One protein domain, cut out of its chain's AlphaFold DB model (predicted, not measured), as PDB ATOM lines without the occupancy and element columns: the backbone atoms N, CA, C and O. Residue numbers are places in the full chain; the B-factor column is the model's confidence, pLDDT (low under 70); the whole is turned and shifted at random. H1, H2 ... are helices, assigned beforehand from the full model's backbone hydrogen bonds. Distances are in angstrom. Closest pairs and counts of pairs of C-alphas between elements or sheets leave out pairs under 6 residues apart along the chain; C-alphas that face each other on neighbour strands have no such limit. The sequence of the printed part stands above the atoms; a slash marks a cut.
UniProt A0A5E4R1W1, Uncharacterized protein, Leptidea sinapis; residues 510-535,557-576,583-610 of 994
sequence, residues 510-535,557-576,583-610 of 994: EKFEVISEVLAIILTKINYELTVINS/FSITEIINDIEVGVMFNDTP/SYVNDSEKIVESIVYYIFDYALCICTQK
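What this domain is: This is residues 510 to 535, 557 to 576 and 583 to 610 of the 994 residues of an uncharacterized protein of Leptidea sinapis (UniProt A0A5E4R1W1). Two long helices, H1 and H3, run the same way as a narrow V, meeting toward their first residues and opening toward their last, where residues 530 to 535 of H1 and 601 to 610 of H3 stick out free. A shorter helix, H2, packs on the middle of H1, on residues 518 to 525, and also comes near H3, with the centres of the three helices making a triangle. The printed part has 74 residues with three named helices, in the order H1, H2, H3, and no named strand; its class is all helix. The whole is only just loose, close to compact, with a radius of gyration of the C-alphas of 14.0 A, and is elongated, spanning 44 by 27 by 19 A.

How they stand to each other: Look first at H1, residues 510 to 535, and H3, residues 585 to 610. They touch, and the closest C-alphas, those of Lys 511 and Ser 588, are 5.7 A apart. H1 touches H3 with residues 511 to 518 alone, and H3 touches H1 with residues 585 to 592 alone. Their lines stand at a shallow tilt of 25 degrees, and they run the same way. Go on to H2, residues 559 to 569, which touches H1 at residues 518 to 525 of H1 alone; the closest C-alphas are those of Val 518 and Ile 566, 6.2 A apart. H1 and H2 run opposite ways at a steep tilt of 46 degrees. H2 and H3 are near each other: their closest C-alphas are 8.1 A apart, and 6 pairs lie within 10 A. In the backbones of H1, H2 and H3, every O i to N i+4 pair is within hydrogen-bond range.

Where its parts are: Find C-alpha 510 at (19.267, 16.286, 32.147); from there H1 runs 37.1 A to C-alpha 535 at (-3.500, -5.747, 51.522). H3 begins at C-alpha 585 and covers 38.2 A to C-alpha 610 at (8.523, -21.819, 37.473). H1 and H3 have 26 residues each. H2, with 11 residues, measures 14.9 A from C-alpha 559 to C-alpha 569.

The domain as a whole: The C-alphas of Pro 576 and Lys 610 are the two farthest apart, at 46.1 A. Look for two cuts: residues 536 to 556 are not printed, with C-alphas 535 and 557 16.9 A apart, and residues 577 to 582 are not printed, with C-alphas 576 and 583 15.6 A apart. The links H1 to H2 and H2 to H3 both run across a cut. Without the stretches that stand free, the body has 58 residues and spans 35 by 22 by 18 A. The mean pLDDT of the printed part is 81.8; look for values under 70 at residues 573 to 576 and 583 to 585.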
ATOM      1  N   GLU A 510      20.450  16.558  32.984       85.44
ATOM      2  CA  GLU A 510      19.267  16.286  32.147       85.44
ATOM      3  C   GLU A 510      19.146  14.790  31.785       85.44
ATOM      4  O   GLU A 510      18.066  14.202  31.855       85.44
ATOM      5  N   LYS A 511      20.270  14.117  31.482       85.50
ATOM      6  CA  LYS A 511      20.281  12.661  31.247       85.50
ATOM      7  C   LYS A 511      19.889  11.871  32.495       85.50
ATOM      8  O   LYS A 511      19.161  10.885  32.382       85.50
ATOM      9  N   PHE A 512      20.388  12.259  33.669       86.69
ATOM     10  CA  PHE A 512      20.043  11.593  34.928       86.69
ATOM     11  C   PHE A 512      18.601  11.871  35.361       86.69
ATOM     12  O   PHE A 512      17.977  10.973  35.925       86.69
ATOM     13  N   GLU A 513      18.058  13.047  35.054       90.56
ATOM     14  CA  GLU A 513      16.663  13.415  35.300       90.56
ATOM     15  C   GLU A 513      15.713  12.500  34.511       90.56
ATOM     16  O   GLU A 513      14.934  11.770  35.130       90.56
ATOM     17  N   VAL A 514      15.900  12.386  33.188       88.69
ATOM     18  CA  VAL A 514      15.155  11.454  32.310       88.69
ATOM     19  C   VAL A 514      15.255   9.998  32.792       88.69
ATOM     20  O   VAL A 514      14.255   9.284  32.870       88.69
ATOM     21  N   ILE A 515      16.454   9.536  33.172       89.75
ATOM     22  CA  ILE A 515      16.643   8.178  33.717       89.75
ATOM     23  C   ILE A 515      15.910   8.011  35.062       89.75
ATOM     24  O   ILE A 515      15.386   6.930  35.344       89.75
ATOM     25  N   SER A 516      15.857   9.052  35.898       93.25
ATOM     26  CA  SER A 516      15.167   9.008  37.191       93.25
ATOM     27  C   SER A 516      13.643   8.971  37.049       93.25
ATOM     28  O   SER A 516      12.990   8.242  37.797       93.25
ATOM     29  N   GLU A 517      13.088   9.664  36.052       92.81
ATOM     30  CA  GLU A 517      11.656   9.675  35.746       92.81
ATOM     31  C   GLU A 517      11.185   8.312  35.220       92.81
ATOM     32  O   GLU A 517      10.251   7.725  35.774       92.81
ATOM     33  N   VAL A 518      11.911   7.722  34.260       90.69
ATOM     34  CA  VAL A 518      11.684   6.333  33.813       90.69
ATOM     35  C   VAL A 518      11.709   5.358  34.994       90.69
ATOM     36  O   VAL A 518      10.839   4.490  35.119       90.69
ATOM     37  N   LEU A 519      12.691   5.490  35.892       89.81
ATOM     38  CA  LEU A 519      12.776   4.642  37.081       89.81
ATOM     39  C   LEU A 519      11.610   4.882  38.053       89.81
ATOM     40  O   LEU A 519      11.141   3.916  38.654       89.81
ATOM     41  N   ALA A 520      11.102   6.108  38.186       92.69
ATOM     42  CA  ALA A 520       9.924   6.410  38.999       92.69
ATOM     43  C   ALA A 520       8.642   5.781  38.420       92.69
ATOM     44  O   ALA A 520       7.874   5.171  39.170       92.69
ATOM     45  N   ILE A 521       8.441   5.836  37.100       90.81
ATOM     46  CA  ILE A 521       7.309   5.194  36.402       90.81
ATOM     47  C   ILE A 521       7.353   3.668  36.598       90.81
ATOM     48  O   ILE A 521       6.373   3.052  37.026       90.81
ATOM     49  N   ILE A 522       8.522   3.050  36.399       88.81
ATOM     50  CA  ILE A 522       8.715   1.604  36.611       88.81
ATOM     51  C   ILE A 522       8.475   1.218  38.084       88.81
ATOM     52  O   ILE A 522       7.779   0.238  38.372       88.81
ATOM     53  N   LEU A 523       9.037   1.970  39.037       87.75
ATOM     54  CA  LEU A 523       8.941   1.650  40.465       87.75
ATOM     55  C   LEU A 523       7.544   1.902  41.045       87.75
ATOM     56  O   LEU A 523       7.139   1.168  41.947       87.75
ATOM     57  N   THR A 524       6.789   2.889  40.557       89.50
ATOM     58  CA  THR A 524       5.416   3.145  41.031       89.50
ATOM     59  C   THR A 524       4.471   2.007  40.651       89.50
ATOM     60  O   THR A 524       3.776   1.503  41.535       89.50
ATOM     61  N   LYS A 525       4.522   1.498  39.410       83.69
ATOM     62  CA  LYS A 525       3.750   0.309  38.987       83.69
ATOM     63  C   LYS A 525       4.101  -0.941  39.805       83.69
ATOM     64  O   LYS A 525       3.207  -1.618  40.310       83.69
ATOM     65  N   ILE A 526       5.393  -1.213  40.015       82.75
ATOM     66  CA  ILE A 526       5.854  -2.362  40.822       82.75
ATOM     67  C   ILE A 526       5.409  -2.235  42.294       82.75
ATOM     68  O   ILE A 526       4.988  -3.218  42.910       82.75
ATOM     69  N   ASN A 527       5.467  -1.031  42.873       80.12
ATOM     70  CA  ASN A 527       5.011  -0.784  44.244       80.12
ATOM     71  C   ASN A 527       3.480  -0.858  44.384       80.12
ATOM     72  O   ASN A 527       2.987  -1.290  45.431       80.12
ATOM     73  N   TYR A 528       2.720  -0.490  43.350       72.81
ATOM     74  CA  TYR A 528       1.266  -0.649  43.334       72.81
ATOM     75  C   TYR A 528       0.878  -2.131  43.437       72.81
ATOM     76  O   TYR A 528       0.182  -2.520  44.377       72.81
ATOM     77  N   GLU A 529       1.431  -2.991  42.575       72.19
ATOM     78  CA  GLU A 529       1.174  -4.439  42.624       72.19
ATOM     79  C   GLU A 529       1.575  -5.039  43.990       72.19
ATOM     80  O   GLU A 529       0.815  -5.800  44.598       72.19
ATOM     81  N   LEU A 530       2.724  -4.630  44.544       71.25
ATOM     82  CA  LEU A 530       3.164  -5.053  45.879       71.25
ATOM     83  C   LEU A 530       2.222  -4.605  47.006       71.25
ATOM     84  O   LEU A 530       1.997  -5.381  47.939       71.25
ATOM     85  N   THR A 531       1.666  -3.391  46.971       72.81
ATOM     86  CA  THR A 531       0.717  -2.948  48.011       72.81
ATOM     87  C   THR A 531      -0.631  -3.661  47.882       72.81
ATOM     88  O   THR A 531      -1.159  -4.116  48.899       72.81
ATOM     89  N   VAL A 532      -1.120  -3.888  46.657       74.06
ATOM     90  CA  VAL A 532      -2.340  -4.669  46.369       74.06
ATOM     91  C   VAL A 532      -2.206  -6.142  46.785       74.06
ATOM     92  O   VAL A 532      -3.159  -6.726  47.303       74.06
ATOM     93  N   ILE A 533      -1.034  -6.763  46.615       73.25
ATOM     94  CA  ILE A 533      -0.780  -8.128  47.110       73.25
ATOM     95  C   ILE A 533      -0.754  -8.154  48.646       73.25
ATOM     96  O   ILE A 533      -1.331  -9.058  49.255       73.25
ATOM     97  N   ASN A 534      -0.111  -7.172  49.287       73.44
ATOM     98  CA  ASN A 534       0.032  -7.139  50.746       73.44
ATOM     99  C   ASN A 534      -1.275  -6.808  51.489       73.44
ATOM    100  O   ASN A 534      -1.491  -7.362  52.568       73.44
ATOM    101  N   SER A 535      -2.164  -5.970  50.941       77.12
ATOM    102  CA  SER A 535      -3.500  -5.747  51.522       77.12
ATOM    103  C   SER A 535      -4.328  -7.036  51.479       77.12
ATOM    104  O   SER A 535      -4.708  -7.554  52.533       77.12
ATOM    105  N   PHE A 557      -0.234  -7.196  35.509       76.62
ATOM    106  CA  PHE A 557       1.013  -6.481  35.221       76.62
ATOM    107  C   PHE A 557       1.380  -6.603  33.731       76.62
ATOM    108  O   PHE A 557       1.741  -7.687  33.257       76.62
ATOM    109  N   SER A 558       1.270  -5.497  32.988       82.69
ATOM    110  CA  SER A 558       1.529  -5.474  31.551       82.69
ATOM    111  C   SER A 558       2.747  -4.621  31.226       82.69
ATOM    112  O   SER A 558       2.782  -3.416  31.462       82.69
ATOM    113  N   ILE A 559       3.744  -5.246  30.602       82.00
ATOM    114  CA  ILE A 559       4.954  -4.549  30.150       82.00
ATOM    115  C   ILE A 559       4.617  -3.535  29.044       82.00
ATOM    116  O   ILE A 559       5.275  -2.506  28.961       82.00
ATOM    117  N   THR A 560       3.565  -3.758  28.242       85.62
ATOM    118  CA  THR A 560       3.130  -2.770  27.236       85.62
ATOM    119  C   THR A 560       2.532  -1.521  27.874       85.62
ATOM    120  O   THR A 560       2.636  -0.449  27.306       85.62
ATOM    121  N   GLU A 561       1.915  -1.644  29.048       87.81
ATOM    122  CA  GLU A 561       1.377  -0.499  29.787       87.81
ATOM    123  C   GLU A 561       2.512   0.326  30.400       87.81
ATOM    124  O   GLU A 561       2.510   1.541  30.283       87.81
ATOM    125  N   ILE A 562       3.546  -0.330  30.942       86.31
ATOM    126  CA  ILE A 562       4.764   0.349  31.414       86.31
ATOM    127  C   ILE A 562       5.502   1.045  30.260       86.31
ATOM    128  O   ILE A 562       6.011   2.142  30.452       86.31
ATOM    129  N   ILE A 563       5.555   0.436  29.068       86.00
ATOM    130  CA  ILE A 563       6.138   1.073  27.877       86.00
ATOM    131  C   ILE A 563       5.302   2.288  27.458       86.00
ATOM    132  O   ILE A 563       5.868   3.366  27.326       86.00
ATOM    133  N   ASN A 564       3.975   2.156  27.346       88.81
ATOM    134  CA  ASN A 564       3.092   3.286  27.038       88.81
ATOM    135  C   ASN A 564       3.230   4.423  28.066       88.81
ATOM    136  O   ASN A 564       3.283   5.585  27.684       88.81
ATOM    137  N   ASP A 565       3.312   4.110  29.361       88.19
ATOM    138  CA  ASP A 565       3.445   5.117  30.418       88.19
ATOM    139  C   ASP A 565       4.834   5.780  30.424       88.19
ATOM    140  O   ASP A 565       4.950   6.933  30.830       88.19
ATOM    141  N   ILE A 566       5.878   5.102  29.928       87.88
ATOM    142  CA  ILE A 566       7.181   5.723  29.635       87.88
ATOM    143  C   ILE A 566       7.082   6.618  28.389       87.88
ATOM    144  O   ILE A 566       7.550   7.747  28.436       87.88
ATOM    145  N   GLU A 567       6.450   6.157  27.306       86.69
ATOM    146  CA  GLU A 567       6.261   6.927  26.059       86.69
ATOM    147  C   GLU A 567       5.355   8.165  26.235       86.69
ATOM    148  O   GLU A 567       5.491   9.133  25.489       86.69
ATOM    149  N   VAL A 568       4.433   8.138  27.205       89.25
ATOM    150  CA  VAL A 568       3.507   9.241  27.527       89.25
ATOM    151  C   VAL A 568       4.018  10.119  28.671       89.25
ATOM    152  O   VAL A 568       3.758  11.320  28.667       89.25
ATOM    153  N   GLY A 569       4.711   9.547  29.659       84.19
ATOM    154  CA  GLY A 569       5.266  10.298  30.786       84.19
ATOM    155  C   GLY A 569       6.549  11.040  30.426       84.19
ATOM    156  O   GLY A 569       6.697  12.208  30.767       84.19
ATOM    157  N   VAL A 570       7.456  10.381  29.701       84.75
ATOM    158  CA  VAL A 570       8.784  10.912  29.382       84.75
ATOM    159  C   VAL A 570       8.762  11.503  27.979       84.75
ATOM    160  O   VAL A 570       8.798  10.789  26.977       84.75
ATOM    161  N   MET A 571       8.703  12.831  27.901       75.25
ATOM    162  CA  MET A 571       8.542  13.568  26.645       75.25
ATOM    163  C   MET A 571       9.838  13.654  25.821       75.25
ATOM    164  O   MET A 571      10.363  14.736  25.559       75.25
ATOM    165  N   PHE A 572      10.320  12.504  25.335       72.25
ATOM    166  CA  PHE A 572      11.482  12.379  24.438       72.25
ATOM    167  C   PHE A 572      11.383  13.223  23.147       72.25
ATOM    168  O   PHE A 572      12.396  13.445  22.491       72.25
ATOM    169  N   ASN A 573      10.178  13.668  22.768       67.69
ATOM    170  CA  ASN A 573       9.922  14.447  21.551       67.69
ATOM    171  C   ASN A 573       9.895  15.974  21.769       67.69
ATOM    172  O   ASN A 573      10.063  16.708  20.796       67.69
ATOM    173  N   ASP A 574       9.671  16.449  23.003       63.84
ATOM    174  CA  ASP A 574       9.416  17.876  23.287       63.84
ATOM    175  C   ASP A 574      10.623  18.607  23.900       63.84
ATOM    176  O   ASP A 574      10.595  19.834  24.030       63.84
ATOM    177  N   THR A 575      11.714  17.904  24.229       61.50
ATOM    178  CA  THR A 575      13.016  18.556  24.429       61.50
ATOM    179  C   THR A 575      13.422  19.226  23.111       61.50
ATOM    180  O   THR A 575      13.659  18.535  22.116       61.50
ATOM    181  N   PRO A 576      13.481  20.572  23.042       55.06
ATOM    182  CA  PRO A 576      13.683  21.259  21.776       55.06
ATOM    183  C   PRO A 576      15.050  20.889  21.206       55.06
ATOM    184  O   PRO A 576      16.053  20.926  21.921       55.06
ATOM    185  N   SER A 583      24.346  11.775  18.887       68.31
ATOM    186  CA  SER A 583      25.097  10.873  19.761       68.31
ATOM    187  C   SER A 583      24.809  11.038  21.257       68.31
ATOM    188  O   SER A 583      25.018  10.077  21.992       68.31
ATOM    189  N   TYR A 584      24.353  12.208  21.725       62.38
ATOM    190  CA  TYR A 584      24.178  12.462  23.163       62.38
ATOM    191  C   TYR A 584      22.848  11.947  23.728       62.38
ATOM    192  O   TYR A 584      22.879  11.306  24.781       62.38
ATOM    193  N   VAL A 585      21.720  12.176  23.043       65.81
ATOM    194  CA  VAL A 585      20.383  11.664  23.439       65.81
ATOM    195  C   VAL A 585      20.362  10.132  23.401       65.81
ATOM    196  O   VAL A 585      19.905   9.473  24.332       65.81
ATOM    197  N   ASN A 586      21.031   9.579  22.390       79.31
ATOM    198  CA  ASN A 586      21.275   8.154  22.188       79.31
ATOM    199  C   ASN A 586      21.804   7.393  23.426       79.31
ATOM    200  O   ASN A 586      21.716   6.171  23.466       79.31
ATOM    201  N   ASP A 587      22.432   8.045  24.409       82.75
ATOM    202  CA  ASP A 587      23.003   7.351  25.573       82.75
ATOM    203  C   ASP A 587      22.032   7.208  26.753       82.75
ATOM    204  O   ASP A 587      22.073   6.177  27.428       82.75
ATOM    205  N   SER A 588      21.131   8.169  26.990       81.06
ATOM    206  CA  SER A 588      20.047   8.000  27.972       81.06
ATOM    207  C   SER A 588      19.032   6.968  27.475       81.06
ATOM    208  O   SER A 588      18.668   6.068  28.232       81.06
ATOM    209  N   GLU A 589      18.678   7.010  26.186       83.69
ATOM    210  CA  GLU A 589      17.835   6.004  25.520       83.69
ATOM    211  C   GLU A 589      18.376   4.577  25.714       83.69
ATOM    212  O   GLU A 589      17.661   3.708  26.208       83.69
ATOM    213  N   LYS A 590      19.665   4.332  25.425       87.25
ATOM    214  CA  LYS A 590      20.303   3.013  25.623       87.25
ATOM    215  C   LYS A 590      20.300   2.554  27.082       87.25
ATOM    216  O   LYS A 590      20.258   1.348  27.335       87.25
ATOM    217  N   ILE A 591      20.389   3.472  28.049       87.00
ATOM    218  CA  ILE A 591      20.316   3.128  29.478       87.00
ATOM    219  C   ILE A 591      18.889   2.696  29.839       87.00
ATOM    220  O   ILE A 591      18.717   1.654  30.474       87.00
ATOM    221  N   VAL A 592      17.879   3.436  29.375       86.12
ATOM    222  CA  VAL A 592      16.454   3.101  29.532       86.12
ATOM    223  C   VAL A 592      16.129   1.754  28.877       86.12
ATOM    224  O   VAL A 592      15.629   0.849  29.548       86.12
ATOM    225  N   GLU A 593      16.515   1.566  27.614       86.81
ATOM    226  CA  GLU A 593      16.382   0.311  26.865       86.81
ATOM    227  C   GLU A 593      17.047  -0.864  27.612       86.81
ATOM    228  O   GLU A 593      16.446  -1.926  27.792       86.81
ATOM    229  N   SER A 594      18.262  -0.662  28.137       86.62
ATOM    230  CA  SER A 594      18.984  -1.676  28.921       86.62
ATOM    231  C   SER A 594      18.278  -2.041  30.234       86.62
ATOM    232  O   SER A 594      18.310  -3.207  30.640       86.62
ATOM    233  N   ILE A 595      17.634  -1.078  30.904       86.81
ATOM    234  CA  ILE A 595      16.844  -1.315  32.122       86.81
ATOM    235  C   ILE A 595      15.583  -2.123  31.783       86.81
ATOM    236  O   ILE A 595      15.307  -3.126  32.448       86.81
ATOM    237  N   VAL A 596      14.861  -1.749  30.721       86.06
ATOM    238  CA  VAL A 596      13.649  -2.452  30.266       86.06
ATOM    239  C   VAL A 596      13.972  -3.889  29.841       86.06
ATOM    240  O   VAL A 596      13.318  -4.823  30.317       86.06
ATOM    241  N   TYR A 597      15.027  -4.112  29.045       88.75
ATOM    242  CA  TYR A 597      15.466  -5.468  28.694       88.75
ATOM    243  C   TYR A 597      15.896  -6.283  29.916       88.75
ATOM    244  O   TYR A 597      15.542  -7.458  30.003       88.75
ATOM    245  N   TYR A 598      16.607  -5.692  30.883       86.94
ATOM    246  CA  TYR A 598      17.000  -6.401  32.105       86.94
ATOM    247  C   TYR A 598      15.780  -6.875  32.914       86.94
ATOM    248  O   TYR A 598      15.762  -8.014  33.391       86.94
ATOM    249  N   ILE A 599      14.741  -6.040  33.033       85.50
ATOM    250  CA  ILE A 599      13.477  -6.404  33.693       85.50
ATOM    251  C   ILE A 599      12.772  -7.532  32.923       85.50
ATOM    252  O   ILE A 599      12.361  -8.526  33.532       85.50
ATOM    253  N   PHE A 600      12.683  -7.424  31.593       87.50
ATOM    254  CA  PHE A 600      12.059  -8.431  30.731       87.50
ATOM    255  C   PHE A 600      12.765  -9.797  30.810       87.50
ATOM    256  O   PHE A 600      12.119 -10.812  31.089       87.50
ATOM    257  N   ASP A 601      14.090  -9.832  30.642       85.75
ATOM    258  CA  ASP A 601      14.887 -11.062  30.721       85.75
ATOM    259  C   ASP A 601      14.808 -11.697  32.116       85.75
ATOM    260  O   ASP A 601      14.730 -12.923  32.243       85.75
ATOM    261  N   TYR A 602      14.776 -10.886  33.178       82.06
ATOM    262  CA  TYR A 602      14.631 -11.382  34.546       82.06
ATOM    263  C   TYR A 602      13.243 -12.001  34.790       82.06
ATOM    264  O   TYR A 602      13.151 -13.116  35.321       82.06
ATOM    265  N   ALA A 603      12.170 -11.348  34.331       79.75
ATOM    266  CA  ALA A 603      10.808 -11.881  34.395       79.75
ATOM    267  C   ALA A 603      10.670 -13.191  33.594       79.75
ATOM    268  O   ALA A 603      10.179 -14.201  34.114       79.75
ATOM    269  N   LEU A 604      11.188 -13.231  32.363       83.06
ATOM    270  CA  LEU A 604      11.184 -14.421  31.505       83.06
ATOM    271  C   LEU A 604      12.046 -15.555  32.093       83.06
ATOM    272  O   LEU A 604      11.675 -16.737  32.033       83.06
ATOM    273  N   CYS A 605      13.160 -15.226  32.749       84.50
ATOM    274  CA  CYS A 605      13.968 -16.183  33.501       84.50
ATOM    275  C   CYS A 605      13.183 -16.788  34.680       84.50
ATOM    276  O   CYS A 605      13.194 -18.011  34.849       84.50
ATOM    277  N   ILE A 606      12.440 -15.983  35.449       78.69
ATOM    278  CA  ILE A 606      11.585 -16.466  36.547       78.69
ATOM    279  C   ILE A 606      10.451 -17.353  36.020       78.69
ATOM    280  O   ILE A 606      10.268 -18.467  36.522       78.69
ATOM    281  N   CYS A 607       9.720 -16.929  34.987       76.12
ATOM    282  CA  CYS A 607       8.623 -17.716  34.418       76.12
ATOM    283  C   CYS A 607       9.123 -19.048  33.834       76.12
ATOM    284  O   CYS A 607       8.581 -20.112  34.148       76.12
ATOM    285  N   THR A 608      10.233 -19.046  33.086       80.94
ATOM    286  CA  THR A 608      10.828 -20.301  32.593       80.94
ATOM    287  C   THR A 608      11.451 -21.161  33.699       80.94
ATOM    288  O   THR A 608      11.651 -22.354  33.467       80.94
ATOM    289  N   GLN A 609      11.755 -20.624  34.886       76.75
ATOM    290  CA  GLN A 609      12.119 -21.418  36.067       76.75
ATOM    291  C   GLN A 609      10.892 -22.041  36.745       76.75
ATOM    292  O   GLN A 609      10.900 -23.252  36.973       76.75
ATOM    293  N   LYS A 610       9.806 -21.284  36.965       76.56
ATOM    294  CA  LYS A 610       8.523 -21.819  37.473       76.56
ATOM    295  C   LYS A 610       8.032 -22.988  36.601       76.56
ATOM    296  O   LYS A 610       7.857 -24.102  37.095       76.56
TER     297      LYS A 610